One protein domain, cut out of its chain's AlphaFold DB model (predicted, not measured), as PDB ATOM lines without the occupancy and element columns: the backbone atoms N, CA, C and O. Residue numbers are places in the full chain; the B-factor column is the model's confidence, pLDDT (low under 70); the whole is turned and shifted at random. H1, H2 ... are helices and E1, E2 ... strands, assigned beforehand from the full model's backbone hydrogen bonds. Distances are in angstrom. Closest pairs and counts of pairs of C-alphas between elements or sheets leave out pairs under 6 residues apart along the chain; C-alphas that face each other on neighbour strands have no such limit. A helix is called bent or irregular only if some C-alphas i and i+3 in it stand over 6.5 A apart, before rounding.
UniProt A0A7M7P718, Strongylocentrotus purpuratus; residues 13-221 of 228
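Overview. This is residues 13 to 221 of the 228 residues of a protein of Strongylocentrotus purpuratus (UniProt A0A7M7P718). A small parallel sheet of three strands is sandwiched between two long helices, H1 on one face and H6 on the other. Past one end of the sheet H3 and H5 pair up, and residues 94 to 106, from H4 into the following loop, stick out as an arm. The printed part has 209 residues with seven named helices and three named strands, along the chain E1 H1 H2 E2 H3 H4 H5 H6 E3 H7; under half of the residues are in named elements, and by these the class is mostly helix. The sheet's order is E2 E1 E3. The whole is compact, with a radius of gyration of the C-alphas of 19.6 A and spans of 59 by 41 by 34 A.

Arrangement. In the sheet, E1, residues 25 to 30, is the inner strand, between the edge strands E2, residues 68 to 72, and E3, residues 184 to 190. E1 and E3 are parallel at 11 degrees, with N 27 and O 186 at 2.9 A, within hydrogen-bond range. E2 and E1 are parallel at 14 degrees, with N 28 and O 70 at 2.9 A. Residues 13 to 14 pair antiparallel with residues 69 to 70 of E2. H1, residues 37 to 53, is on the sheet at a height of 9.6 A, over E2 and E1, and runs along the strands, at 22 degrees to E2 on the local plane; its closest C-alphas to E1 are those of Ser 39 and Gly 30, 5.2 A apart. H6, residues 166 to 181, is on the opposite face at a height of 10.2 A, along the strands, at 7 degrees to E1 on the local plane; the closest C-alphas to E3 are those of Lys 178 and Val 184, 6.3 A apart. E1, H1, E2 and H2, residues 58 to 66, form a strand-helix-strand unit, two parallel neighbour strands with helices between, whose crossover is right-handed. H2 touches residues 50 to 53 of H1 alone, about perpendicular at 81 degrees, closest at the C-alphas of Val 60 and Gly 53, 5.5 A, and only grazes the sheet. H3, residues 77 to 85, touches H5, residues 111 to 119, closest at the C-alphas of Gly 79 and Gly 118, 6.5 A, opposite ways at a shallow tilt of 34 degrees, only just short of steep. H4, residues 88 to 99, meets H3 only through their link, and H7, residues 214 to 219, is apart from H6, only just, at 8.1 A. Every O i to N i+4 pair is within hydrogen-bond range in H1, H2, H3 and H7; H4 has 7 of 8, H6 11 of 12 and H5 2 of 5, with 2 of 6 O i to N i+3 pairs.

Along the chain. E1 begins at C-alpha 25, (-42.585, 108.240, 16.692), and is 16.6 A long; E3 is 17.0 A. H1 is 24.1 A long, H6 22.6 A and H4 16.6 A. H5 is irregular, only just: C-alphas 116 and 119 are 6.6 A apart. H7 ends at C-alpha 219, (-37.778, 97.925, 2.494).

Size, cuts and confidence. The C-alphas of Gly 18 and Tyr 104, the two farthest apart, are 62.1 A apart. The printed part has no cut. The links H4 to H5, H5 to H6 and E3 to H7 are long, the second with 46 residues. The mean pLDDT of the printed part is 76.8; residues 85 to 119 and 209 to 221 are among those under 70.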
ATOM      1  N   GLY A  13     -46.228 118.659  16.525       75.06
ATOM      2  CA  GLY A  13     -45.337 117.799  17.306       75.06
ATOM      3  C   GLY A  13     -45.535 117.999  18.811       75.06
ATOM      4  O   GLY A  13     -45.419 119.118  19.308       75.06
ATOM      5  N   LEU A  14     -45.817 116.920  19.542       73.38
ATOM      6  CA  LEU A  14     -45.994 116.882  20.993       73.38
ATOM      7  C   LEU A  14     -45.046 115.847  21.606       73.38
ATOM      8  O   LEU A  14     -45.100 114.666  21.280       73.38
ATOM      9  N   GLY A  15     -44.213 116.273  22.550       70.75
ATOM     10  CA  GLY A  15     -43.315 115.387  23.286       70.75
ATOM     11  C   GLY A  15     -42.855 116.040  24.581       70.75
ATOM     12  O   GLY A  15     -42.755 117.267  24.667       70.75
ATOM     13  N   ALA A  16     -42.600 115.231  25.611       71.38
ATOM     14  CA  ALA A  16     -42.085 115.741  26.879       71.38
ATOM     15  C   ALA A  16     -40.725 116.452  26.691       71.38
ATOM     16  O   ALA A  16     -39.899 115.967  25.908       71.38
ATOM     17  N   PRO A  17     -40.457 117.559  27.415       60.75
ATOM     18  CA  PRO A  17     -39.164 118.234  27.378       60.75
ATOM     19  C   PRO A  17     -38.041 117.312  27.879       60.75
ATOM     20  O   PRO A  17     -38.174 116.682  28.927       60.75
ATOM     21  N   GLY A  18     -36.924 117.273  27.146       55.75
ATOM     22  CA  GLY A  18     -35.803 116.360  27.394       55.75
ATOM     23  C   GLY A  18     -35.883 115.105  26.513       55.75
ATOM     24  O   GLY A  18     -36.886 114.399  26.515       55.75
ATOM     25  N   ASN A  19     -34.816 114.844  25.747       57.03
ATOM     26  CA  ASN A  19     -34.714 113.805  24.704       57.03
ATOM     27  C   ASN A  19     -35.603 114.000  23.460       57.03
ATOM     28  O   ASN A  19     -36.022 113.017  22.849       57.03
ATOM     29  N   GLN A  20     -35.861 115.248  23.053       59.53
ATOM     30  CA  GLN A  20     -36.472 115.524  21.747       59.53
ATOM     31  C   GLN A  20     -35.595 114.927  20.638       59.53
ATOM     32  O   GLN A  20     -34.409 115.247  20.555       59.53
ATOM     33  N   GLY A  21     -36.166 114.047  19.812       62.06
ATOM     34  CA  GLY A  21     -35.472 113.481  18.654       62.06
ATOM     35  C   GLY A  21     -34.791 112.126  18.859       62.06
ATOM     36  O   GLY A  21     -34.259 111.608  17.886       62.06
ATOM     37  N   ASN A  22     -34.875 111.500  20.041       78.62
ATOM     38  CA  ASN A  22     -34.442 110.102  20.246       78.62
ATOM     39  C   ASN A  22     -35.595 109.141  20.574       78.62
ATOM     40  O   ASN A  22     -35.381 107.931  20.655       78.62
ATOM     41  N   LYS A  23     -36.804 109.658  20.806       87.25
ATOM     42  CA  LYS A  23     -37.962 108.817  21.112       87.25
ATOM     43  C   LYS A  23     -38.531 108.212  19.825       87.25
ATOM     44  O   LYS A  23     -38.435 108.853  18.776       87.25
ATOM     45  N   PRO A  24     -39.131 107.012  19.893       89.69
ATOM     46  CA  PRO A  24     -39.912 106.478  18.787       89.69
ATOM     47  C   PRO A  24     -41.103 107.391  18.471       89.69
ATOM     48  O   PRO A  24     -41.646 108.068  19.350       89.69
ATOM     49  N   ILE A  25     -41.518 107.385  17.207       87.56
ATOM     50  CA  ILE A  25     -42.585 108.240  16.692       87.56
ATOM     51  C   ILE A  25     -43.938 107.536  16.746       87.56
ATOM     52  O   ILE A  25     -44.090 106.402  16.280       87.56
ATOM     53  N   ALA A  26     -44.932 108.259  17.262       89.31
ATOM     54  CA  ALA A  26     -46.346 107.955  17.102       89.31
ATOM     55  C   ALA A  26     -46.984 108.999  16.177       89.31
ATOM     56  O   ALA A  26     -47.093 110.170  16.536       89.31
ATOM     57  N   TYR A  27     -47.394 108.588  14.979       90.00
ATOM     58  CA  TYR A  27     -48.005 109.475  13.997       90.00
ATOM     59  C   TYR A  27     -49.503 109.216  13.885       90.00
ATOM     60  O   TYR A  27     -49.938 108.074  13.719       90.00
ATOM     61  N   ILE A  28     -50.293 110.282  13.966       90.88
ATOM     62  CA  ILE A  28     -51.744 110.220  13.824       90.88
ATOM     63  C   ILE A  28     -52.188 111.332  12.886       90.88
ATOM     64  O   ILE A  28     -51.848 112.497  13.090       90.88
ATOM     65  N   GLN A  29     -52.983 110.990  11.883       91.69
ATOM     66  CA  GLN A  29     -53.581 111.966  10.985       91.69
ATOM     67  C   GLN A  29     -55.100 111.840  10.940       91.69
ATOM     68  O   GLN A  29     -55.676 110.793  11.230       91.69
ATOM     69  N   GLY A  30     -55.734 112.944  10.571       91.44
ATOM     70  CA  GLY A  30     -57.146 113.018  10.253       91.44
ATOM     71  C   GLY A  30     -57.398 113.992   9.106       91.44
ATOM     72  O   GLY A  30     -56.515 114.724   8.646       91.44
ATOM     73  N   GLY A  31     -58.635 113.990   8.621       89.25
ATOM     74  CA  GLY A  31     -59.065 114.909   7.573       89.25
ATOM     75  C   GLY A  31     -58.354 114.723   6.231       89.25
ATOM     76  O   GLY A  31     -58.196 115.701   5.499       89.25
ATOM     77  N   ILE A  32     -57.925 113.502   5.900       90.06
ATOM     78  CA  ILE A  32     -57.476 113.144   4.544       90.06
ATOM     79  C   ILE A  32     -58.631 113.277   3.538       90.06
ATOM     80  O   ILE A  32     -58.465 113.841   2.455       90.06
ATOM     81  N   HIS A  33     -59.840 112.885   3.949       89.06
ATOM     82  CA  HIS A  33     -61.081 113.243   3.275       89.06
ATOM     83  C   HIS A  33     -61.680 114.493   3.925       89.06
ATOM     84  O   HIS A  33     -62.001 114.539   5.115       89.06
ATOM     85  N   ALA A  34     -61.867 115.532   3.120       82.38
ATOM     86  CA  ALA A  34     -62.289 116.848   3.572       82.38
ATOM     87  C   ALA A  34     -63.656 116.890   4.275       82.38
ATOM     88  O   ALA A  34     -63.844 117.678   5.199       82.38
ATOM     89  N   ARG A  35     -64.614 116.055   3.852       81.38
ATOM     90  CA  ARG A  35     -65.992 116.040   4.391       81.38
ATOM     91  C   ARG A  35     -66.133 115.385   5.762       81.38
ATOM     92  O   ARG A  35     -67.196 115.458   6.369       81.38
ATOM     93  N   GLU A  36     -65.092 114.718   6.237       85.88
ATOM     94  CA  GLU A  36     -65.138 113.876   7.430       85.88
ATOM     95  C   GLU A  36     -64.919 114.673   8.719       85.88
ATOM     96  O   GLU A  36     -64.165 114.231   9.570       85.88
ATOM     97  N   TRP A  37     -65.592 115.821   8.886       87.06
ATOM     98  CA  TRP A  37     -65.310 116.853   9.909       87.06
ATOM     99  C   TRP A  37     -65.110 116.355  11.346       87.06
ATOM    100  O   TRP A  37     -64.400 116.984  12.135       87.06
ATOM    101  N   VAL A  38     -65.740 115.236  11.708       89.50
ATOM    102  CA  VAL A  38     -65.542 114.606  13.016       89.50
ATOM    103  C   VAL A  38     -64.109 114.101  13.201       89.50
ATOM    104  O   VAL A  38     -63.586 114.232  14.298       89.50
ATOM    105  N   SER A  39     -63.439 113.618  12.149       89.88
ATOM    106  CA  SER A  39     -62.027 113.217  12.171       89.88
ATOM    107  C   SER A  39     -61.136 114.383  12.610       89.88
ATOM    108  O   SER A  39     -60.423 114.278  13.611       89.88
ATOM    109  N   GLN A  40     -61.267 115.543  11.954       91.12
ATOM    110  CA  GLN A  40     -60.537 116.765  12.301       91.12
ATOM    111  C   GLN A  40     -60.816 117.181  13.757       91.12
ATOM    112  O   GLN A  40     -59.893 117.500  14.512       91.12
ATOM    113  N   ALA A  41     -62.085 117.148  14.181       92.19
ATOM    114  CA  ALA A  41     -62.479 117.495  15.546       92.19
ATOM    115  C   ALA A  41     -61.908 116.517  16.592       92.19
ATOM    116  O   ALA A  41     -61.437 116.949  17.646       92.19
ATOM    117  N   THR A  42     -61.899 115.214  16.301       93.38
ATOM    118  CA  THR A  42     -61.309 114.178  17.157       93.38
ATOM    119  C   THR A  42     -59.806 114.381  17.310       93.38
ATOM    120  O   THR A  42     -59.300 114.279  18.428       93.38
ATOM    121  N   MET A  43     -59.097 114.741  16.237       92.38
ATOM    122  CA  MET A  43     -57.668 115.070  16.296       92.38
ATOM    123  C   MET A  43     -57.381 116.264  17.196       92.38
ATOM    124  O   MET A  43     -56.524 116.180  18.078       92.38
ATOM    125  N   MET A  44     -58.156 117.340  17.069       92.94
ATOM    126  CA  MET A  44     -58.023 118.490  17.964       92.94
ATOM    127  C   MET A  44     -58.373 118.146  19.421       92.94
ATOM    128  O   MET A  44     -57.700 118.596  20.349       92.94
ATOM    129  N   GLY A  45     -59.392 117.310  19.640       93.75
ATOM    130  CA  GLY A  45     -59.766 116.822  20.968       93.75
ATOM    131  C   GLY A  45     -58.692 115.939  21.612       93.75
ATOM    132  O   GLY A  45     -58.485 116.019  22.823       93.75
ATOM    133  N   LEU A  46     -57.986 115.129  20.818       93.12
ATOM    134  CA  LEU A  46     -56.856 114.322  21.273       93.12
ATOM    135  C   LEU A  46     -55.683 115.208  21.697       93.12
ATOM    136  O   LEU A  46     -55.176 115.054  22.806       93.12
ATOM    137  N   VAL A  47     -55.304 116.177  20.859       92.38
ATOM    138  CA  VAL A  47     -54.260 117.165  21.180       92.38
ATOM    139  C   VAL A  47     -54.559 117.850  22.511       92.38
ATOM    140  O   VAL A  47     -53.698 117.902  23.389       92.38
ATOM    141  N   LYS A  48     -55.798 118.320  22.694       93.50
ATOM    142  CA  LYS A  48     -56.225 118.958  23.942       93.50
ATOM    143  C   LYS A  48     -56.054 118.034  25.151       93.50
ATOM    144  O   LYS A  48     -55.513 118.462  26.166       93.50
ATOM    145  N   GLN A  49     -56.472 116.771  25.044       93.75
ATOM    146  CA  GLN A  49     -56.331 115.793  26.130       93.75
ATOM    147  C   GLN A  49     -54.868 115.495  26.477       93.75
ATOM    148  O   GLN A  49     -54.546 115.331  27.654       93.75
ATOM    149  N   LEU A  50     -53.982 115.446  25.477       91.50
ATOM    150  CA  LEU A  50     -52.551 115.238  25.696       91.50
ATOM    151  C   LEU A  50     -51.909 116.435  26.412       91.50
ATOM    152  O   LEU A  50     -51.161 116.246  27.370       91.50
ATOM    153  N   ILE A  51     -52.241 117.660  25.994       91.31
ATOM    154  CA  ILE A  51     -51.711 118.892  26.597       91.31
ATOM    155  C   ILE A  51     -52.212 119.055  28.036       91.31
ATOM    156  O   ILE A  51     -51.407 119.180  28.960       91.31
ATOM    157  N   ASP A  52     -53.529 119.008  28.245       93.38
ATOM    158  CA  ASP A  52     -54.135 119.210  29.567       93.38
ATOM    159  C   ASP A  52     -53.758 118.080  30.546       93.38
ATOM    160  O   ASP A  52     -53.652 118.278  31.761       93.38
ATOM    161  N   GLY A  53     -53.548 116.876  30.007       93.38
ATOM    162  CA  GLY A  53     -53.233 115.672  30.761       93.38
ATOM    163  C   GLY A  53     -51.775 115.559  31.205       93.38
ATOM    164  O   GLY A  53     -51.504 114.793  32.128       93.38
ATOM    165  N   TYR A  54     -50.832 116.295  30.607       91.81
ATOM    166  CA  TYR A  54     -49.399 116.051  30.827       91.81
ATOM    167  C   TYR A  54     -48.962 116.194  32.295       91.81
ATOM    168  O   TYR A  54     -48.197 115.374  32.797       91.81
ATOM    169  N   ASN A  55     -49.488 117.189  33.015       92.50
ATOM    170  CA  ASN A  55     -49.156 117.420  34.429       92.50
ATOM    171  C   ASN A  55     -50.192 116.843  35.409       92.50
ATOM    172  O   ASN A  55     -49.990 116.907  36.619       92.50
ATOM    173  N   THR A  56     -51.309 116.311  34.910       95.25
ATOM    174  CA  THR A  56     -52.468 115.921  35.734       95.25
ATOM    175  C   THR A  56     -52.758 114.422  35.684       95.25
ATOM    176  O   THR A  56     -53.314 113.868  36.630       95.25
ATOM    177  N   ASN A  57     -52.359 113.739  34.609       96.00
ATOM    178  CA  ASN A  57     -52.639 112.334  34.367       96.00
ATOM    179  C   ASN A  57     -51.341 111.568  34.080       96.00
ATOM    180  O   ASN A  57     -50.728 111.721  33.025       96.00
ATOM    181  N   TYR A  58     -50.959 110.675  34.999       95.19
ATOM    182  CA  TYR A  58     -49.724 109.893  34.888       95.19
ATOM    183  C   TYR A  58     -49.660 109.022  33.621       95.19
ATOM    184  O   TYR A  58     -48.566 108.753  33.135       95.19
ATOM    185  N   LYS A  59     -50.805 108.600  33.058       94.94
ATOM    186  CA  LYS A  59     -50.838 107.829  31.803       94.94
ATOM    187  C   LYS A  59     -50.504 108.706  30.604       94.94
ATOM    188  O   LYS A  59     -49.705 108.302  29.771       94.94
ATOM    189  N   VAL A  60     -51.083 109.906  30.539       93.12
ATOM    190  CA  VAL A  60     -50.781 110.883  29.479       93.12
ATOM    191  C   VAL A  60     -49.327 111.330  29.579       93.12
ATOM    192  O   VAL A  60     -48.625 111.366  28.572       93.12
ATOM    193  N   LYS A  61     -48.845 111.577  30.802       92.12
ATOM    194  CA  LYS A  61     -47.429 111.839  31.044       92.12
ATOM    195  C   LYS A  61     -46.548 110.709  30.517       92.12
ATOM    196  O   LYS A  61     -45.657 110.970  29.720       92.12
ATOM    197  N   ALA A  62     -46.834 109.461  30.891       92.38
ATOM    198  CA  ALA A  62     -46.077 108.311  30.409       92.38
ATOM    199  C   ALA A  62     -46.102 108.196  28.873       92.38
ATOM    200  O   ALA A  62     -45.071 107.907  28.272       92.38
ATOM    201  N   MET A  63     -47.239 108.472  28.224       90.94
ATOM    202  CA  MET A  63     -47.344 108.481  26.758       90.94
ATOM    203  C   MET A  63     -46.426 109.527  26.104       90.94
ATOM    204  O   MET A  63     -45.733 109.193  25.145       90.94
ATOM    205  N   LEU A  64     -46.396 110.762  26.619       90.38
ATOM    206  CA  LEU A  64     -45.569 111.866  26.094       90.38
ATOM    207  C   LEU A  64     -44.085 111.767  26.502       90.38
ATOM    208  O   LEU A  64     -43.201 112.315  25.835       90.38
ATOM    209  N   ASP A  65     -43.796 111.067  27.597       90.19
ATOM    210  CA  ASP A  65     -42.433 110.733  28.011       90.19
ATOM    211  C   ASP A  65     -41.846 109.612  27.133       90.19
ATOM    212  O   ASP A  65     -40.641 109.612  26.882       90.19
ATOM    213  N   THR A  66     -42.687 108.692  26.641       89.88
ATOM    214  CA  THR A  66     -42.262 107.502  25.879       89.88
ATOM    215  C   THR A  66     -42.158 107.746  24.373       89.88
ATOM    216  O   THR A  66     -41.201 107.284  23.758       89.88
ATOM    217  N   PHE A  67     -43.117 108.458  23.772       89.62
ATOM    218  CA  PHE A  67     -43.172 108.707  22.326       89.62
ATOM    219  C   PHE A  67     -43.126 110.201  22.017       89.62
ATOM    220  O   PHE A  67     -43.659 111.012  22.776       89.62
ATOM    221  N   ASP A  68     -42.558 110.539  20.861       90.44
ATOM    222  CA  ASP A  68     -42.804 111.828  20.217       90.44
ATOM    223  C   ASP A  68     -44.032 111.671  19.300       90.44
ATOM    224  O   ASP A  68     -44.046 110.869  18.362       90.44
ATOM    225  N   TRP A  69     -45.100 112.402  19.619       89.75
ATOM    226  CA  TRP A  69     -46.384 112.333  18.927       89.75
ATOM    227  C   TRP A  69     -46.453 113.403  17.842       89.75
ATOM    228  O   TRP A  69     -46.288 114.585  18.126       89.75
ATOM    229  N   TYR A  70     -46.754 113.010  16.610       91.00
ATOM    230  CA  TYR A  70     -47.030 113.932  15.511       91.00
ATOM    231  C   TYR A  70     -48.489 113.782  15.111       91.00
ATOM    232  O   TYR A  70     -48.896 112.728  14.628       91.00
ATOM    233  N   ILE A  71     -49.273 114.832  15.346       90.75
ATOM    234  CA  ILE A  71     -50.709 114.832  15.068       90.75
ATOM    235  C   ILE A  71     -50.997 115.825  13.945       90.75
ATOM    236  O   ILE A  71     -50.661 117.004  14.058       90.75
ATOM    237  N   VAL A  72     -51.634 115.353  12.872       91.56
ATOM    238  CA  VAL A  72     -52.067 116.168  11.728       91.56
ATOM    239  C   VAL A  72     -53.593 116.212  11.701       91.56
ATOM    240  O   VAL A  72     -54.223 115.266  11.233       91.56
ATOM    241  N   PRO A  73     -54.227 117.289  12.198       90.88
ATOM    242  CA  PRO A  73     -55.684 117.354  12.255       90.88
ATOM    243  C   PRO A  73     -56.342 117.459  10.881       90.88
ATOM    244  O   PRO A  73     -57.451 116.964  10.707       90.88
ATOM    245  N   VAL A  74     -55.686 118.129   9.928       90.00
ATOM    246  CA  VAL A  74     -56.217 118.378   8.584       90.00
ATOM    247  C   VAL A  74     -55.135 118.081   7.552       90.00
ATOM    248  O   VAL A  74     -54.319 118.948   7.240       90.00
ATOM    249  N   LEU A  75     -55.133 116.863   7.010       88.94
ATOM    250  CA  LEU A  75     -54.199 116.501   5.942       88.94
ATOM    251  C   LEU A  75     -54.566 117.135   4.588       88.94
ATOM    252  O   LEU A  75     -53.681 117.472   3.806       88.94
ATOM    253  N   ASN A  76     -55.859 117.323   4.317       89.50
ATOM    254  CA  ASN A  76     -56.375 117.919   3.082       89.50
ATOM    255  C   ASN A  76     -56.946 119.328   3.350       89.50
ATOM    256  O   ASN A  76     -58.172 119.493   3.399       89.50
ATOM    257  N   PRO A  77     -56.098 120.354   3.570       87.25
ATOM    258  CA  PRO A  77     -56.554 121.700   3.917       87.25
ATOM    259  C   PRO A  77     -57.349 122.355   2.784       87.25
ATOM    260  O   PRO A  77     -58.354 123.016   3.051       87.25
ATOM    261  N   ASP A  78     -56.958 122.123   1.530       83.62
ATOM    262  CA  ASP A  78     -57.643 122.662   0.354       83.62
ATOM    263  C   ASP A  78     -59.059 122.102   0.233       83.62
ATOM    264  O   ASP A  78     -60.029 122.845   0.052       83.62
ATOM    265  N   GLY A  79     -59.193 120.780   0.358       80.75
ATOM    266  CA  GLY A  79     -60.484 120.115   0.374       80.75
ATOM    267  C   GLY A  79     -61.315 120.580   1.564       80.75
ATOM    268  O   GLY A  79     -62.480 120.929   1.389       80.75
ATOM    269  N   TYR A  80     -60.727 120.651   2.762       83.31
ATOM    270  CA  TYR A  80     -61.428 121.107   3.961       83.31
ATOM    271  C   TYR A  80     -61.957 122.531   3.772       83.31
ATOM    272  O   TYR A  80     -63.164 122.737   3.851       83.31
ATOM    273  N   SER A  81     -61.114 123.496   3.398       83.94
ATOM    274  CA  SER A  81     -61.529 124.873   3.090       83.94
ATOM    275  C   SER A  81     -62.632 124.926   2.029       83.94
ATOM    276  O   SER A  81     -63.617 125.658   2.177       83.94
ATOM    277  N   TYR A  82     -62.542 124.089   0.990       77.38
ATOM    278  CA  TYR A  82     -63.589 123.967  -0.020       77.38
ATOM    279  C   TYR A  82     -64.926 123.517   0.589       77.38
ATOM    280  O   TYR A  82     -65.968 124.110   0.287       77.38
ATOM    281  N   THR A  83     -64.896 122.550   1.516       75.44
ATOM    282  CA  THR A  83     -66.077 122.131   2.287       75.44
ATOM    283  C   THR A  83     -66.602 123.188   3.253       75.44
ATOM    284  O   THR A  83     -67.670 122.987   3.796       75.44
ATOM    285  N   TRP A  84     -65.941 124.320   3.480       73.44
ATOM    286  CA  TRP A  84     -66.511 125.420   4.276       73.44
ATOM    287  C   TRP A  84     -66.993 126.573   3.396       73.44
ATOM    288  O   TRP A  84     -68.047 127.157   3.637       73.44
ATOM    289  N   THR A  85     -66.250 126.869   2.333       69.88
ATOM    290  CA  THR A  85     -66.477 128.020   1.446       69.88
ATOM    291  C   THR A  85     -67.578 127.792   0.416       69.88
ATOM    292  O   THR A  85     -68.301 128.722   0.076       69.88
ATOM    293  N   ASN A  86     -67.755 126.559  -0.065       61.88
ATOM    294  CA  ASN A  86     -68.765 126.220  -1.078       61.88
ATOM    295  C   ASN A  86     -70.016 125.562  -0.460       61.88
ATOM    296  O   ASN A  86     -70.914 125.093  -1.154       61.88
ATOM    297  N   VAL A  87     -70.069 125.542   0.875       55.09
ATOM    298  CA  VAL A  87     -70.992 124.767   1.720       55.09
ATOM    299  C   VAL A  87     -71.919 125.689   2.511       55.09
ATOM    300  O   VAL A  87     -72.715 125.224   3.324       55.09
ATOM    301  N   SER A  88     -71.949 126.987   2.179       50.88
ATOM    302  CA  SER A  88     -73.010 127.898   2.630       50.88
ATOM    303  C   SER A  88     -74.412 127.316   2.382       50.88
ATOM    304  O   SER A  88     -75.314 127.586   3.159       50.88
ATOM    305  N   LEU A  89     -74.593 126.436   1.387       50.72
ATOM    306  CA  LEU A  89     -75.856 125.729   1.140       50.72
ATOM    307  C   LEU A  89     -76.058 124.453   1.976       50.72
ATOM    308  O   LEU A  89     -77.196 124.111   2.271       50.72
ATOM    309  N   ILE A  90     -74.998 123.764   2.399       53.91
ATOM    310  CA  ILE A  90     -75.068 122.504   3.166       53.91
ATOM    311  C   ILE A  90     -75.231 122.770   4.663       53.91
ATOM    312  O   ILE A  90     -76.002 122.065   5.305       53.91
ATOM    313  N   ILE A  91     -74.583 123.804   5.217       53.97
ATOM    314  CA  ILE A  91     -74.866 124.253   6.590       53.97
ATOM    315  C   ILE A  91     -76.325 124.711   6.666       53.97
ATOM    316  O   ILE A  91     -77.056 124.249   7.539       53.97
ATOM    317  N   LEU A  92     -76.795 125.508   5.696       49.56
ATOM    318  CA  LEU A  92     -78.216 125.849   5.580       49.56
ATOM    319  C   LEU A  92     -79.098 124.597   5.476       49.56
ATOM    320  O   LEU A  92     -80.137 124.561   6.122       49.56
ATOM    321  N   PHE A  93     -78.684 123.556   4.749       51.19
ATOM    322  CA  PHE A  93     -79.440 122.307   4.611       51.19
ATOM    323  C   PHE A  93     -79.496 121.465   5.887       51.19
ATOM    324  O   PHE A  93     -80.553 120.941   6.222       51.19
ATOM    325  N   ILE A  94     -78.382 121.328   6.611       55.19
ATOM    326  CA  ILE A  94     -78.326 120.626   7.899       55.19
ATOM    327  C   ILE A  94     -79.195 121.376   8.914       55.19
ATOM    328  O   ILE A  94     -80.022 120.758   9.580       55.19
ATOM    329  N   PHE A  95     -79.099 122.709   8.965       50.03
ATOM    330  CA  PHE A  95     -79.965 123.532   9.808       50.03
ATOM    331  C   PHE A  95     -81.446 123.432   9.404       50.03
ATOM    332  O   PHE A  95     -82.285 123.232  10.285       50.03
ATOM    333  N   PHE A  96     -81.779 123.485   8.107       46.94
ATOM    334  CA  PHE A  96     -83.151 123.311   7.608       46.94
ATOM    335  C   PHE A  96     -83.697 121.911   7.903       46.94
ATOM    336  O   PHE A  96     -84.837 121.788   8.335       46.94
ATOM    337  N   LYS A  97     -82.896 120.853   7.741       48.16
ATOM    338  CA  LYS A  97     -83.307 119.466   8.004       48.16
ATOM    339  C   LYS A  97     -83.469 119.178   9.503       48.16
ATOM    340  O   LYS A  97     -84.333 118.392   9.876       48.16
ATOM    341  N   ILE A  98     -82.686 119.834  10.367       52.69
ATOM    342  CA  ILE A  98     -82.823 119.742  11.833       52.69
ATOM    343  C   ILE A  98     -84.060 120.512  12.331       52.69
ATOM    344  O   ILE A  98     -84.724 120.047  13.256       52.69
ATOM    345  N   HIS A  99     -84.411 121.646  11.711       48.44
ATOM    346  CA  HIS A  99     -85.543 122.484  12.144       48.44
ATOM    347  C   HIS A  99     -86.869 122.184  11.431       48.44
ATOM    348  O   HIS A  99     -87.918 122.615  11.905       48.44
ATOM    349  N   ASN A 100     -86.863 121.437  10.325       42.31
ATOM    350  CA  ASN A 100     -88.058 121.156   9.534       42.31
ATOM    351  C   ASN A 100     -88.231 119.639   9.360       42.31
ATOM    352  O   ASN A 100     -87.720 119.032   8.421       42.31
ATOM    353  N   ARG A 101     -88.988 119.004  10.270       50.59
ATOM    354  CA  ARG A 101     -89.409 117.588  10.173       50.59
ATOM    355  C   ARG A 101     -90.476 117.353   9.085       50.59
ATOM    356  O   ARG A 101     -91.330 116.489   9.256       50.59
ATOM    357  N   ASN A 102     -90.496 118.138   8.008       45.62
ATOM    358  CA  ASN A 102     -91.472 117.982   6.933       45.62
ATOM    359  C   ASN A 102     -90.902 117.049   5.845       45.62
ATOM    360  O   ASN A 102     -89.966 117.445   5.151       45.62
ATOM    361  N   PRO A 103     -91.429 115.822   5.683       50.81
ATOM    362  CA  PRO A 103     -90.853 114.807   4.800       50.81
ATOM    363  C   PRO A 103     -91.128 115.027   3.301       50.81
ATOM    364  O   PRO A 103     -90.741 114.180   2.504       50.81
ATOM    365  N   TYR A 104     -91.774 116.131   2.899       42.75
ATOM    366  CA  TYR A 104     -92.270 116.318   1.525       42.75
ATOM    367  C   TYR A 104     -91.648 117.479   0.734       42.75
ATOM    368  O   TYR A 104     -92.144 117.805  -0.340       42.75
ATOM    369  N   HIS A 105     -90.567 118.105   1.212       45.19
ATOM    370  CA  HIS A 105     -89.862 119.137   0.439       45.19
ATOM    371  C   HIS A 105     -88.438 118.682   0.091       45.19
ATOM    372  O   HIS A 105     -87.479 118.936   0.820       45.19
ATOM    373  N   GLU A 106     -88.302 117.990  -1.042       45.31
ATOM    374  CA  GLU A 106     -87.010 117.687  -1.657       45.31
ATOM    375  C   GLU A 106     -86.436 118.963  -2.279       45.31
ATOM    376  O   GLU A 106     -86.741 119.329  -3.411       45.31
ATOM    377  N   ILE A 107     -85.582 119.671  -1.546       48.44
ATOM    378  CA  ILE A 107     -84.651 120.585  -2.202       48.44
ATOM    379  C   ILE A 107     -83.549 119.703  -2.798       48.44
ATOM    380  O   ILE A 107     -82.737 119.121  -2.080       48.44
ATOM    381  N   SER A 108     -83.534 119.574  -4.121       46.28
ATOM    382  CA  SER A 108     -82.536 118.799  -4.851       46.28
ATOM    383  C   SER A 108     -81.180 119.518  -4.845       46.28
ATOM    384  O   SER A 108     -80.828 120.211  -5.799       46.28
ATOM    385  N   ILE A 109     -80.391 119.356  -3.781       50.22
ATOM    386  CA  ILE A 109     -78.936 119.474  -3.922       50.22
ATOM    387  C   ILE A 109     -78.499 118.195  -4.638       50.22
ATOM    388  O   ILE A 109     -78.772 117.114  -4.110       50.22
ATOM    389  N   PRO A 110     -77.858 118.258  -5.821       51.03
ATOM    390  CA  PRO A 110     -77.396 117.048  -6.481       51.03
ATOM    391  C   PRO A 110     -76.495 116.296  -5.501       51.03
ATOM    392  O   PRO A 110     -75.470 116.822  -5.075       51.03
ATOM    393  N   THR A 111     -76.859 115.071  -5.127       47.72
ATOM    394  CA  THR A 111     -76.063 114.202  -4.238       47.72
ATOM    395  C   THR A 111     -74.631 114.027  -4.770       47.72
ATOM    396  O   THR A 111     -73.681 113.870  -4.006       47.72
ATOM    397  N   ILE A 112     -74.474 114.170  -6.090       47.31
ATOM    398  CA  ILE A 112     -73.212 114.286  -6.829       47.31
ATOM    399  C   ILE A 112     -72.342 115.449  -6.320       47.31
ATOM    400  O   ILE A 112     -71.152 115.263  -6.105       47.31
ATOM    401  N   PHE A 113     -72.911 116.627  -6.058       44.50
ATOM    402  CA  PHE A 113     -72.166 117.813  -5.617       44.50
ATOM    403  C   PHE A 113     -71.594 117.648  -4.199       44.50
ATOM    404  O   PHE A 113     -70.494 118.097  -3.912       44.50
ATOM    405  N   LEU A 114     -72.309 116.953  -3.313       46.44
ATOM    406  CA  LEU A 114     -71.860 116.657  -1.946       46.44
ATOM    407  C   LEU A 114     -70.839 115.515  -1.890       46.44
ATOM    408  O   LEU A 114     -69.903 115.546  -1.092       46.44
ATOM    409  N   THR A 115     -71.021 114.504  -2.741       47.94
ATOM    410  CA  THR A 115     -70.163 113.318  -2.738       47.94
ATOM    411  C   THR A 115     -68.806 113.641  -3.367       47.94
ATOM    412  O   THR A 115     -67.796 113.390  -2.716       47.94
ATOM    413  N   VAL A 116     -68.796 114.317  -4.527       49.47
ATOM    414  CA  VAL A 116     -67.591 114.626  -5.329       49.47
ATOM    415  C   VAL A 116     -66.668 115.666  -4.696       49.47
ATOM    416  O   VAL A 116     -65.453 115.653  -4.898       49.47
ATOM    417  N   CYS A 117     -67.223 116.575  -3.901       52.06
ATOM    418  CA  CYS A 117     -66.485 117.720  -3.376       52.06
ATOM    419  C   CYS A 117     -65.726 117.457  -2.066       52.06
ATOM    420  O   CYS A 117     -65.017 118.352  -1.610       52.06
ATOM    421  N   GLY A 118     -65.875 116.272  -1.462       57.81
ATOM    422  CA  GLY A 118     -65.451 116.023  -0.081       57.81
ATOM    423  C   GLY A 118     -64.464 114.878   0.151       57.81
ATOM    424  O   GLY A 118     -63.925 114.791   1.251       57.81
ATOM    425  N   VAL A 119     -64.237 114.000  -0.830       60.78
ATOM    426  CA  VAL A 119     -63.241 112.907  -0.727       60.78
ATOM    427  C   VAL A 119     -61.870 113.390  -1.173       60.78
ATOM    428  O   VAL A 119     -60.863 113.174  -0.509       60.78
ATOM    429  N   LYS A 120     -61.854 114.084  -2.306       74.94
ATOM    430  CA  LYS A 120     -60.648 114.433  -3.042       74.94
ATOM    431  C   LYS A 120     -60.030 115.740  -2.549       74.94
ATOM    432  O   LYS A 120     -60.707 116.593  -1.968       74.94
ATOM    433  N   ASN A 121     -58.741 115.928  -2.818       75.25
ATOM    434  CA  ASN A 121     -58.121 117.248  -2.731       75.25
ATOM    435  C   ASN A 121     -58.608 118.167  -3.873       75.25
ATOM    436  O   ASN A 121     -59.555 117.844  -4.596       75.25
ATOM    437  N   ARG A 122     -58.000 119.348  -4.034       79.75
ATOM    438  CA  ARG A 122     -58.451 120.348  -5.022       79.75
ATOM    439  C   ARG A 122     -57.520 120.511  -6.220       79.75
ATOM    440  O   ARG A 122     -57.739 121.411  -7.033       79.75
ATOM    441  N   ARG A 123     -56.532 119.628  -6.390       79.50
ATOM    442  CA  ARG A 123     -55.617 119.699  -7.531       79.50
ATOM    443  C   ARG A 123     -56.334 119.362  -8.836       79.50
ATOM    444  O   ARG A 123     -56.992 118.331  -8.963       79.50
ATOM    445  N   LYS A 124     -56.159 120.210  -9.848       74.06
ATOM    446  CA  LYS A 124     -56.560 119.911 -11.225       74.06
ATOM    447  C   LYS A 124     -55.331 119.418 -11.986       74.06
ATOM    448  O   LYS A 124     -54.417 120.196 -12.228       74.06
ATOM    449  N   ALA A 125     -55.277 118.126 -12.296       66.38
ATOM    450  CA  ALA A 125     -54.214 117.584 -13.139       66.38
ATOM    451  C   ALA A 125     -54.451 117.964 -14.613       66.38
ATOM    452  O   ALA A 125     -55.598 118.033 -15.063       66.38
ATOM    453  N   ASP A 126     -53.370 118.232 -15.346       64.12
ATOM    454  CA  ASP A 126     -53.435 118.685 -16.738       64.12
ATOM    455  C   ASP A 126     -54.150 117.658 -17.624       64.12
ATOM    456  O   ASP A 126     -53.878 116.460 -17.562       64.12
ATOM    457  N   GLY A 127     -55.098 118.130 -18.435       64.12
ATOM    458  CA  GLY A 127     -55.919 117.279 -19.303       64.12
ATOM    459  C   GLY A 127     -57.104 116.584 -18.619       64.12
ATOM    460  O   GLY A 127     -57.942 116.021 -19.321       64.12
ATOM    461  N   ASN A 128     -57.246 116.661 -17.290       70.31
ATOM    462  CA  ASN A 128     -58.389 116.063 -16.594       70.31
ATOM    463  C   ASN A 128     -59.638 116.957 -16.648       70.31
ATOM    464  O   ASN A 128     -59.593 118.165 -16.392       70.31
ATOM    465  N   VAL A 129     -60.785 116.327 -16.916       72.88
ATOM    466  CA  VAL A 129     -62.107 116.983 -16.933       72.88
ATOM    467  C   VAL A 129     -62.576 117.324 -15.516       72.88
ATOM    468  O   VAL A 129     -63.171 118.377 -15.294       72.88
ATOM    469  N   CYS A 130     -62.278 116.450 -14.552       75.81
ATOM    470  CA  CYS A 130     -62.681 116.597 -13.157       75.81
ATOM    471  C   CYS A 130     -61.491 116.952 -12.258       75.81
ATOM    472  O   CYS A 130     -60.363 116.514 -12.489       75.81
ATOM    473  N   THR A 131     -61.766 117.757 -11.233       81.06
ATOM    474  CA  THR A 131     -60.779 118.215 -10.249       81.06
ATOM    475  C   THR A 131     -60.713 117.260  -9.063       81.06
ATOM    476  O   THR A 131     -61.748 116.784  -8.593       81.06
ATOM    477  N   GLY A 132     -59.507 117.090  -8.530       82.56
ATOM    478  CA  GLY A 132     -59.252 116.430  -7.263       82.56
ATOM    479  C   GLY A 132     -58.803 114.985  -7.410       82.56
ATOM    480  O   GLY A 132     -59.213 114.277  -8.326       82.56
ATOM    481  N   ILE A 133     -57.952 114.568  -6.483       87.44
ATOM    482  CA  ILE A 133     -57.396 113.223  -6.352       87.44
ATOM    483  C   ILE A 133     -57.711 112.711  -4.951       87.44
ATOM    484  O   ILE A 133     -57.687 113.473  -3.981       87.44
ATOM    485  N   ASP A 134     -58.051 111.430  -4.857       88.88
ATOM    486  CA  ASP A 134     -58.281 110.765  -3.583       88.88
ATOM    487  C   ASP A 134     -56.921 110.477  -2.949       88.88
ATOM    488  O   ASP A 134     -56.150 109.634  -3.423       88.88
ATOM    489  N   LEU A 135     -56.613 111.216  -1.884       87.81
ATOM    490  CA  LEU A 135     -55.347 111.092  -1.174       87.81
ATOM    491  C   LEU A 135     -55.176 109.685  -0.581       87.81
ATOM    492  O   LEU A 135     -54.063 109.158  -0.621       87.81
ATOM    493  N   ASN A 136     -56.266 109.029  -0.158       89.56
ATOM    494  CA  ASN A 136     -56.236 107.661   0.365       89.56
ATOM    495  C   ASN A 136     -56.094 106.590  -0.738       89.56
ATOM    496  O   ASN A 136     -56.059 105.390  -0.468       89.56
ATOM    497  N   ARG A 137     -56.007 107.000  -2.009       89.81
ATOM    498  CA  ARG A 137     -55.663 106.142  -3.159       89.81
ATOM    499  C   ARG A 137     -54.359 106.557  -3.836       89.81
ATOM    500  O   ARG A 137     -53.982 105.973  -4.849       89.81
ATOM    501  N   ASN A 138     -53.654 107.550  -3.292       89.75
ATOM    502  CA  ASN A 138     -52.429 108.097  -3.876       89.75
ATOM    503  C   ASN A 138     -51.140 107.587  -3.198       89.75
ATOM    504  O   ASN A 138     -50.057 108.082  -3.513       89.75
ATOM    505  N   TYR A 139     -51.243 106.605  -2.289       87.00
ATOM    506  CA  TYR A 139     -50.095 105.919  -1.674       87.00
ATOM    507  C   TYR A 139     -49.253 105.209  -2.746       87.00
ATOM    508  O   TYR A 139     -49.773 104.805  -3.784       87.00
ATOM    509  N   ALA A 140     -47.944 105.070  -2.505       85.94
ATOM    510  CA  ALA A 140     -47.042 104.394  -3.443       85.94
ATOM    511  C   ALA A 140     -47.231 102.875  -3.482       85.94
ATOM    512  O   ALA A 140     -47.022 102.255  -4.524       85.94
ATOM    513  N   TYR A 141     -47.625 102.288  -2.355       80.81
ATOM    514  CA  TYR A 141     -47.812 100.851  -2.226       80.81
ATOM    515  C   TYR A 141     -49.029 100.371  -2.985       80.81
ATOM    516  O   TYR A 141     -50.114 100.921  -2.791       80.81
ATOM    517  N   GLU A 142     -48.845  99.336  -3.805       82.44
ATOM    518  CA  GLU A 142     -49.931  98.689  -4.553       82.44
ATOM    519  C   GLU A 142     -50.842  99.710  -5.263       82.44
ATOM    520  O   GLU A 142     -52.074  99.617  -5.287       82.44
ATOM    521  N   TRP A 143     -50.216 100.758  -5.815       86.75
ATOM    522  CA  TRP A 143     -50.924 101.909  -6.354       86.75
ATOM    523  C   TRP A 143     -51.784 101.529  -7.559       86.75
ATOM    524  O   TRP A 143     -51.287 101.155  -8.624       86.75
ATOM    525  N   GLY A 144     -53.094 101.741  -7.433       81.62
ATOM    526  CA  GLY A 144     -54.060 101.358  -8.458       81.62
ATOM    527  C   GLY A 144     -54.665  99.977  -8.312       81.62
ATOM    528  O   GLY A 144     -55.272  99.540  -9.285       81.62
ATOM    529  N   GLY A 145     -54.502  99.330  -7.151       78.12
ATOM    530  CA  GLY A 145     -55.210  98.100  -6.794       78.12
ATOM    531  C   GLY A 145     -56.738  98.191  -6.933       78.12
ATOM    532  O   GLY A 145     -57.288  99.200  -7.377       78.12
ATOM    533  N   ASP A 146     -57.431  97.129  -6.527       80.19
ATOM    534  CA  ASP A 146     -58.834  96.869  -6.898       80.19
ATOM    535  C   ASP A 146     -59.810  97.999  -6.499       80.19
ATOM    536  O   ASP A 146     -60.808  98.241  -7.176       80.19
ATOM    537  N   GLU A 147     -59.491  98.734  -5.432       81.62
ATOM    538  CA  GLU A 147     -60.337  99.780  -4.841       81.62
ATOM    539  C   GLU A 147     -60.029 101.204  -5.355       81.62
ATOM    540  O   GLU A 147     -60.510 102.198  -4.797       81.62
ATOM    541  N   ALA A 148     -59.199 101.340  -6.395       87.06
ATOM    542  CA  ALA A 148     -58.684 102.614  -6.895       87.06
ATOM    543  C   ALA A 148     -59.020 102.826  -8.385       87.06
ATOM    544  O   ALA A 148     -58.724 101.995  -9.239       87.06
ATOM    545  N   SER A 149     -59.590 103.980  -8.744       89.06
ATOM    546  CA  SER A 149     -59.996 104.256 -10.128       89.06
ATOM    547  C   SER A 149     -58.955 105.080 -10.896       89.06
ATOM    548  O   SER A 149     -58.436 106.060 -10.356       89.06
ATOM    549  N   PRO A 150     -58.677 104.777 -12.181       89.69
ATOM    550  CA  PRO A 150     -57.870 105.630 -13.056       89.69
ATOM    551  C   PRO A 150     -58.670 106.783 -13.692       89.69
ATOM    552  O   PRO A 150     -58.090 107.608 -14.394       89.69
ATOM    553  N   VAL A 151     -59.990 106.850 -13.488       87.94
ATOM    554  CA  VAL A 151     -60.861 107.858 -14.112       87.94
ATOM    555  C   VAL A 151     -60.931 109.104 -13.233       87.94
ATOM    556  O   VAL A 151     -61.397 109.021 -12.100       87.94
ATOM    557  N   SER A 152     -60.552 110.274 -13.765       84.44
ATOM    558  CA  SER A 152     -60.446 111.531 -12.994       84.44
ATOM    559  C   SER A 152     -61.734 111.965 -12.289       84.44
ATOM    560  O   SER A 152     -61.706 112.689 -11.302       84.44
ATOM    561  N   CYS A 153     -62.884 111.565 -12.829       82.44
ATOM    562  CA  CYS A 153     -64.190 111.901 -12.271       82.44
ATOM    563  C   CYS A 153     -64.666 110.924 -11.186       82.44
ATOM    564  O   CYS A 153     -65.656 111.214 -10.524       82.44
ATOM    565  N   SER A 154     -63.967 109.802 -10.975       84.06
ATOM    566  CA  SER A 154     -64.274 108.860  -9.895       84.06
ATOM    567  C   SER A 154     -63.950 109.459  -8.534       84.06
ATOM    568  O   SER A 154     -62.975 110.198  -8.394       84.06
ATOM    569  N   GLU A 155     -64.727 109.106  -7.515       80.06
ATOM    570  CA  GLU A 155     -64.436 109.468  -6.124       80.06
ATOM    571  C   GLU A 155     -63.126 108.889  -5.629       80.06
ATOM    572  O   GLU A 155     -62.368 109.597  -4.985       80.06
ATOM    573  N   THR A 156     -62.823 107.666  -6.046       86.44
ATOM    574  CA  THR A 156     -61.588 106.944  -5.735       86.44
ATOM    575  C   THR A 156     -60.492 107.195  -6.773       86.44
ATOM    576  O   THR A 156     -59.677 106.312  -7.050       86.44
ATOM    577  N   TYR A 157     -60.497 108.359  -7.438       88.62
ATOM    578  CA  TYR A 157     -59.491 108.657  -8.456       88.62
ATOM    579  C   TYR A 157     -58.094 108.704  -7.835       88.62
ATOM    580  O   TYR A 157     -57.769 109.612  -7.074       88.62
ATOM    581  N   ARG A 158     -57.247 107.747  -8.216       89.12
ATOM    582  CA  ARG A 158     -55.914 107.518  -7.631       89.12
ATOM    583  C   ARG A 158     -54.840 108.530  -8.026       89.12
ATOM    584  O   ARG A 158     -53.709 108.447  -7.545       89.12
ATOM    585  N   GLY A 159     -55.166 109.448  -8.932       89.81
ATOM    586  CA  GLY A 159     -54.220 110.377  -9.539       89.81
ATOM    587  C   GLY A 159     -53.501 109.814 -10.771       89.81
ATOM    588  O   GLY A 159     -53.766 108.691 -11.199       89.81
ATOM    589  N   PRO A 160     -52.611 110.609 -11.387       89.88
ATOM    590  CA  PRO A 160     -51.876 110.216 -12.593       89.88
ATOM    591  C   PRO A 160     -50.675 109.295 -12.318       89.88
ATOM    592  O   PRO A 160     -50.218 108.603 -13.222       89.88
ATOM    593  N   ARG A 161     -50.137 109.307 -11.094       90.75
ATOM    594  CA  ARG A 161     -49.006 108.481 -10.634       90.75
ATOM    595  C   ARG A 161     -49.034 108.385  -9.099       90.75
ATOM    596  O   ARG A 161     -49.648 109.267  -8.488       90.75
ATOM    597  N   PRO A 162     -48.369 107.400  -8.466       89.50
ATOM    598  CA  PRO A 162     -48.257 107.367  -7.010       89.50
ATOM    599  C   PRO A 162     -47.574 108.633  -6.495       89.50
ATOM    600  O   PRO A 162     -46.697 109.196  -7.173       89.50
ATOM    601  N   LEU A 163     -47.976 109.081  -5.301       88.38
ATOM    602  CA  LEU A 163     -47.436 110.276  -4.651       88.38
ATOM    603  C   LEU A 163     -47.413 111.480  -5.609       88.38
ATOM    604  O   LEU A 163     -46.417 112.207  -5.736       88.38
ATOM    605  N   SER A 164     -48.484 111.649  -6.387       89.38
ATOM    606  CA  SER A 164     -48.642 112.815  -7.251       89.38
ATOM    607  C   SER A 164     -48.918 114.058  -6.417       89.38
ATOM    608  O   SER A 164     -48.441 115.139  -6.778       89.38
ATOM    609  N   GLU A 165     -49.631 113.902  -5.302       85.94
ATOM    610  CA  GLU A 165     -50.156 115.010  -4.517       85.94
ATOM    611  C   GLU A 165     -49.120 115.550  -3.528       85.94
ATOM    612  O   GLU A 165     -48.422 114.770  -2.871       85.94
ATOM    613  N   PRO A 166     -48.937 116.884  -3.449       86.12
ATOM    614  CA  PRO A 166     -48.014 117.477  -2.490       86.12
ATOM    615  C   PRO A 166     -48.363 117.092  -1.053       86.12
ATOM    616  O   PRO A 166     -47.439 116.700  -0.349       86.12
ATOM    617  N   GLU A 167     -49.651 117.106  -0.680       82.81
ATOM    618  CA  GLU A 167     -50.209 116.758   0.642       82.81
ATOM    619  C   GLU A 167     -49.724 115.383   1.112       82.81
ATOM    620  O   GLU A 167     -49.344 115.180   2.262       82.81
ATOM    621  N   HIS A 168     -49.667 114.435   0.185       80.50
ATOM    622  CA  HIS A 168     -49.271 113.081   0.505       80.50
ATOM    623  C   HIS A 168     -47.754 112.866   0.441       80.50
ATOM    624  O   HIS A 168     -47.177 112.129   1.248       80.50
ATOM    625  N   ARG A 169     -47.078 113.542  -0.496       84.94
ATOM    626  CA  ARG A 169     -45.617 113.474  -0.624       84.94
ATOM    627  C   ARG A 169     -44.908 113.898   0.650       84.94
ATOM    628  O   ARG A 169     -43.973 113.209   1.038       84.94
ATOM    629  N   GLY A 170     -45.330 114.988   1.290       83.00
ATOM    630  CA  GLY A 170     -44.639 115.438   2.500       83.00
ATOM    631  C   GLY A 170     -44.896 114.545   3.713       83.00
ATOM    632  O   GLY A 170     -43.968 114.335   4.485       83.00
ATOM    633  N   VAL A 171     -46.087 113.944   3.850       84.31
ATOM    634  CA  VAL A 171     -46.335 112.927   4.889       84.31
ATOM    635  C   VAL A 171     -45.442 111.714   4.671       84.31
ATOM    636  O   VAL A 171     -44.781 111.257   5.601       84.31
ATOM    637  N   THR A 172     -45.366 111.244   3.425       84.38
ATOM    638  CA  THR A 172     -44.504 110.118   3.065       84.38
ATOM    639  C   THR A 172     -43.044 110.444   3.353       84.38
ATOM    640  O   THR A 172     -42.396 109.711   4.089       84.38
ATOM    641  N   SER A 173     -42.517 111.570   2.864       85.44
ATOM    642  CA  SER A 173     -41.121 111.939   3.124       85.44
ATOM    643  C   SER A 173     -40.823 112.095   4.614       85.44
ATOM    644  O   SER A 173     -39.780 111.637   5.070       85.44
ATOM    645  N   PHE A 174     -41.745 112.692   5.375       85.62
ATOM    646  CA  PHE A 174     -41.598 112.872   6.816       85.62
ATOM    647  C   PHE A 174     -41.525 111.527   7.547       85.62
ATOM    648  O   PHE A 174     -40.616 111.305   8.343       85.62
ATOM    649  N   LEU A 175     -42.451 110.607   7.270       85.25
ATOM    650  CA  LEU A 175     -42.488 109.318   7.959       85.25
ATOM    651  C   LEU A 175     -41.312 108.422   7.588       85.25
ATOM    652  O   LEU A 175     -40.803 107.724   8.458       85.25
ATOM    653  N   LEU A 176     -40.822 108.492   6.351       84.69
ATOM    654  CA  LEU A 176     -39.616 107.770   5.944       84.69
ATOM    655  C   LEU A 176     -38.358 108.306   6.616       84.69
ATOM    656  O   LEU A 176     -37.547 107.518   7.100       84.69
ATOM    657  N   GLU A 177     -38.218 109.628   6.699       85.69
ATOM    658  CA  GLU A 177     -37.138 110.255   7.461       85.69
ATOM    659  C   GLU A 177     -37.186 109.786   8.922       85.69
ATOM    660  O   GLU A 177     -36.204 109.253   9.441       85.69
ATOM    661  N   LYS A 178     -38.352 109.897   9.571       84.81
ATOM    662  CA  LYS A 178     -38.520 109.489  10.972       84.81
ATOM    663  C   LYS A 178     -38.349 107.997  11.196       84.81
ATOM    664  O   LYS A 178     -37.840 107.607  12.245       84.81
ATOM    665  N   GLN A 179     -38.715 107.162  10.234       84.94
ATOM    666  CA  GLN A 179     -38.486 105.726  10.311       84.94
ATOM    667  C   GLN A 179     -36.990 105.399  10.355       84.94
ATOM    668  O   GLN A 179     -36.595 104.487  11.079       84.94
ATOM    669  N   GLN A 180     -36.164 106.148   9.621       84.06
ATOM    670  CA  GLN A 180     -34.713 105.952   9.588       84.06
ATOM    671  C   GLN A 180     -34.007 106.506  10.831       84.06
ATOM    672  O   GLN A 180     -33.009 105.932  11.262       84.06
ATOM    673  N   THR A 181     -34.504 107.603  11.410       84.88
ATOM    674  CA  THR A 181     -33.846 108.264  12.549       84.88
ATOM    675  C   THR A 181     -34.340 107.768  13.906       84.88
ATOM    676  O   THR A 181     -33.540 107.455  14.783       84.88
ATOM    677  N   ASN A 182     -35.657 107.702  14.089       85.56
ATOM    678  CA  ASN A 182     -36.328 107.491  15.376       85.56
ATOM    679  C   ASN A 182     -37.034 106.133  15.460       85.56
ATOM    680  O   ASN A 182     -37.179 105.569  16.543       85.56
ATOM    681  N   GLY A 183     -37.494 105.637  14.311       85.81
ATOM    682  CA  GLY A 183     -38.463 104.555  14.202       85.81
ATOM    683  C   GLY A 183     -39.893 105.072  14.369       85.81
ATOM    684  O   GLY A 183     -40.235 105.682  15.379       85.81
ATOM    685  N   VAL A 184     -40.758 104.791  13.394       85.75
ATOM    686  CA  VAL A 184     -42.208 104.990  13.488       85.75
ATOM    687  C   VAL A 184     -42.822 103.697  14.011       85.75
ATOM    688  O   VAL A 184     -42.719 102.641  13.395       85.75
ATOM    689  N   HIS A 185     -43.422 103.765  15.195       87.06
ATOM    690  CA  HIS A 185     -43.975 102.595  15.887       87.06
ATOM    691  C   HIS A 185     -45.503 102.547  15.820       87.06
ATOM    692  O   HIS A 185     -46.100 101.500  16.063       87.06
ATOM    693  N   LEU A 186     -46.131 103.677  15.502       86.75
ATOM    694  CA  LEU A 186     -47.570 103.797  15.351       86.75
ATOM    695  C   LEU A 186     -47.879 104.741  14.192       86.75
ATOM    696  O   LEU A 186     -47.366 105.859  14.151       86.75
ATOM    697  N   PHE A 187     -48.750 104.288  13.297       88.56
ATOM    698  CA  PHE A 187     -49.402 105.104  12.284       88.56
ATOM    699  C   PHE A 187     -50.909 104.872  12.391       88.56
ATOM    700  O   PHE A 187     -51.361 103.729  12.312       88.56
ATOM    701  N   LEU A 188     -51.676 105.940  12.598       90.62
ATOM    702  CA  LEU A 188     -53.137 105.895  12.628       90.62
ATOM    703  C   LEU A 188     -53.703 106.951  11.682       90.62
ATOM    704  O   LEU A 188     -53.385 108.132  11.810       90.62
ATOM    705  N   ASP A 189     -54.579 106.520  10.781       90.62
ATOM    706  CA  ASP A 189     -55.369 107.404   9.926       90.62
ATOM    707  C   ASP A 189     -56.831 107.359  10.373       90.62
ATOM    708  O   ASP A 189     -57.457 106.295  10.399       90.62
ATOM    709  N   VAL A 190     -57.355 108.499  10.815       91.31
ATOM    710  CA  VAL A 190     -58.688 108.600  11.408       91.31
ATOM    711  C   VAL A 190     -59.686 109.055  10.357       91.31
ATOM    712  O   VAL A 190     -59.613 110.172   9.845       91.31
ATOM    713  N   HIS A 191     -60.687 108.213  10.120       90.25
ATOM    714  CA  HIS A 191     -61.739 108.440   9.136       90.25
ATOM    715  C   HIS A 191     -63.147 108.433   9.745       90.25
ATOM    716  O   HIS A 191     -63.366 108.006  10.882       90.25
ATOM    717  N   SER A 192     -64.128 108.876   8.959       83.56
ATOM    718  CA  SER A 192     -65.556 108.708   9.242       83.56
ATOM    719  C   SER A 192     -66.383 108.514   7.965       83.56
ATOM    720  O   SER A 192     -66.066 109.051   6.917       83.56
ATOM    721  N   TYR A 193     -67.501 107.794   7.981       80.44
ATOM    722  CA  TYR A 193     -68.199 107.144   9.094       80.44
ATOM    723  C   TYR A 193     -68.099 105.613   8.983       80.44
ATOM    724  O   TYR A 193     -67.618 105.094   7.985       80.44
ATOM    725  N   GLY A 194     -68.564 104.882  10.001       77.94
ATOM    726  CA  GLY A 194     -68.659 103.414   9.930       77.94
ATOM    727  C   GLY A 194     -68.419 102.685  11.252       77.94
ATOM    728  O   GLY A 194     -68.908 101.578  11.426       77.94
ATOM    729  N   GLN A 195     -67.747 103.329  12.215       84.19
ATOM    730  CA  GLN A 195     -67.382 102.728  13.510       84.19
ATOM    731  C   GLN A 195     -66.529 101.453  13.373       84.19
ATOM    732  O   GLN A 195     -66.750 100.465  14.076       84.19
ATOM    733  N   TYR A 196     -65.536 101.489  12.484       83.75
ATOM    734  CA  TYR A 196     -64.635 100.368  12.230       83.75
ATOM    735  C   TYR A 196     -63.228 100.621  12.771       83.75
ATOM    736  O   TYR A 196     -62.747 101.752  12.781       83.75
ATOM    737  N   TRP A 197     -62.570  99.537  13.186       81.25
ATOM    738  CA  TRP A 197     -61.124  99.475  13.382       81.25
ATOM    739  C   TRP A 197     -60.552  98.612  12.273       81.25
ATOM    740  O   TRP A 197     -60.881  97.428  12.178       81.25
ATOM    741  N   LEU A 198     -59.734  99.221  11.426       80.81
ATOM    742  CA  LEU A 198     -59.198  98.581  10.238       80.81
ATOM    743  C   LEU A 198     -57.688  98.472  10.378       80.81
ATOM    744  O   LEU A 198     -57.033  99.343  10.948       80.81
ATOM    745  N   TYR A 199     -57.160  97.364   9.883       79.56
ATOM    746  CA  TYR A 199     -55.737  97.090   9.796       79.56
ATOM    747  C   TYR A 199     -55.444  96.560   8.388       79.56
ATOM    748  O   TYR A 199     -56.371  96.125   7.699       79.56
ATOM    749  N   PRO A 200     -54.189  96.632   7.924       76.19
ATOM    750  CA  PRO A 200     -53.836  96.201   6.579       76.19
ATOM    751  C   PRO A 200     -54.215  94.733   6.304       76.19
ATOM    752  O   PRO A 200     -54.268  93.929   7.227       76.19
ATOM    753  N   CYS A 201     -54.436  94.329   5.053       74.00
ATOM    754  CA  CYS A 201     -54.305  95.114   3.816       74.00
ATOM    755  C   CYS A 201     -55.650  95.649   3.303       74.00
ATOM    756  O   CYS A 201     -56.649  94.943   3.356       74.00
ATOM    757  N   GLY A 202     -55.646  96.863   2.735       74.69
ATOM    758  CA  GLY A 202     -56.814  97.443   2.054       74.69
ATOM    759  C   GLY A 202     -56.731  97.468   0.521       74.69
ATOM    760  O   GLY A 202     -57.714  97.789  -0.126       74.69
ATOM    761  N   TYR A 203     -55.584  97.149  -0.091       75.56
ATOM    762  CA  TYR A 203     -55.366  97.356  -1.534       75.56
ATOM    763  C   TYR A 203     -56.036  96.318  -2.454       75.56
ATOM    764  O   TYR A 203     -56.084  96.519  -3.668       75.56
ATOM    765  N   THR A 204     -56.532  95.210  -1.901       71.69
ATOM    766  CA  THR A 204     -57.198  94.143  -2.654       71.69
ATOM    767  C   THR A 204     -58.390  93.590  -1.887       71.69
ATOM    768  O   THR A 204     -58.369  93.506  -0.659       71.69
ATOM    769  N   GLY A 205     -59.411  93.149  -2.625       69.81
ATOM    770  CA  GLY A 205     -60.543  92.405  -2.065       69.81
ATOM    771  C   GLY A 205     -60.204  90.953  -1.696       69.81
ATOM    772  O   GLY A 205     -61.044  90.239  -1.137       69.81
ATOM    773  N   SER A 206     -58.993  90.484  -2.016       71.94
ATOM    774  CA  SER A 206     -58.562  89.121  -1.720       71.94
ATOM    775  C   SER A 206     -58.285  88.916  -0.229       71.94
ATOM    776  O   SER A 206     -57.396  89.529   0.356       71.94
ATOM    777  N   LYS A 207     -58.995  87.963   0.387       64.31
ATOM    778  CA  LYS A 207     -58.811  87.590   1.804       64.31
ATOM    779  C   LYS A 207     -57.585  86.708   2.065       64.31
ATOM    780  O   LYS A 207     -57.357  86.321   3.207       64.31
ATOM    781  N   THR A 208     -56.845  86.321   1.027       70.25
ATOM    782  CA  THR A 208     -55.733  85.361   1.129       70.25
ATOM    783  C   THR A 208     -54.357  86.017   1.168       70.25
ATOM    784  O   THR A 208     -53.352  85.308   1.187       70.25
ATOM    785  N   VAL A 209     -54.289  87.349   1.178       65.19
ATOM    786  CA  VAL A 209     -53.016  88.067   1.229       65.19
ATOM    787  C   VAL A 209     -52.420  87.980   2.640       65.19
ATOM    788  O   VAL A 209     -53.108  88.318   3.607       65.19
ATOM    789  N   PRO A 210     -51.164  87.518   2.789       66.12
ATOM    790  CA  PRO A 210     -50.482  87.547   4.075       66.12
ATOM    791  C   PRO A 210     -50.279  88.995   4.535       66.12
ATOM    792  O   PRO A 210     -50.008  89.876   3.723       66.12
ATOM    793  N   LEU A 211     -50.414  89.239   5.842       65.00
ATOM    794  CA  LEU A 211     -50.155  90.563   6.409       65.00
ATOM    795  C   LEU A 211     -48.743  91.032   6.022       65.00
ATOM    796  O   LEU A 211     -47.825  90.211   6.100       65.00
ATOM    797  N   PRO A 212     -48.555  92.316   5.658       61.91
ATOM    798  CA  PRO A 212     -47.242  92.843   5.315       61.91
ATOM    799  C   PRO A 212     -46.314  92.649   6.507       61.91
ATOM    800  O   PRO A 212     -46.665  93.009   7.638       61.91
ATOM    801  N   ASP A 213     -45.156  92.046   6.274       56.81
ATOM    802  CA  ASP A 213     -44.182  91.849   7.333       56.81
ATOM    803  C   ASP A 213     -43.360  93.132   7.574       56.81
ATOM    804  O   ASP A 213     -43.474  94.146   6.879       56.81
ATOM    805  N   ARG A 214     -42.517  93.129   8.613       52.59
ATOM    806  CA  ARG A 214     -41.670  94.290   8.938       52.59
ATOM    807  C   ARG A 214     -40.731  94.673   7.785       52.59
ATOM    808  O   ARG A 214     -40.366  95.840   7.693       52.59
ATOM    809  N   ARG A 215     -40.308  93.726   6.946       54.34
ATOM    810  CA  ARG A 215     -39.449  93.986   5.783       54.34
ATOM    811  C   ARG A 215     -40.261  94.605   4.660       54.34
ATOM    812  O   ARG A 215     -39.809  95.590   4.103       54.34
ATOM    813  N   ASP A 216     -41.489  94.147   4.429       55.53
ATOM    814  CA  ASP A 216     -42.394  94.795   3.476       55.53
ATOM    815  C   ASP A 216     -42.595  96.273   3.834       55.53
ATOM    816  O   ASP A 216     -42.558  97.129   2.953       55.53
ATOM    817  N   LEU A 217     -42.715  96.577   5.131       54.31
ATOM    818  CA  LEU A 217     -42.879  97.930   5.669       54.31
ATOM    819  C   LEU A 217     -41.623  98.816   5.569       54.31
ATOM    820  O   LEU A 217     -41.727 100.006   5.264       54.31
ATOM    821  N   VAL A 218     -40.445  98.250   5.854       50.19
ATOM    822  CA  VAL A 218     -39.164  98.977   5.938       50.19
ATOM    823  C   VAL A 218     -38.455  99.062   4.583       50.19
ATOM    824  O   VAL A 218     -37.911 100.114   4.259       50.19
ATOM    825  N   ASP A 219     -38.498  98.006   3.771       47.62
ATOM    826  CA  ASP A 219     -37.778  97.925   2.494       47.62
ATOM    827  C   ASP A 219     -38.533  98.641   1.355       47.62
ATOM    828  O   ASP A 219     -37.906  99.084   0.394       47.62
ATOM    829  N   ASN A 220     -39.857  98.827   1.475       45.69
ATOM    830  CA  ASN A 220     -40.681  99.503   0.457       45.69
ATOM    831  C   ASN A 220     -41.135 100.921   0.836       45.69
ATOM    832  O   ASN A 220     -41.997 101.479   0.154       45.69
ATOM    833  N   ASN A 221     -40.570 101.529   1.888       44.12
ATOM    834  CA  ASN A 221     -40.914 102.893   2.295       44.12
ATOM    835  C   ASN A 221     -42.432 103.079   2.565       44.12
ATOM    836  O   ASN A 221     -43.074 103.968   1.994       44.12
TER     837      ASN A 221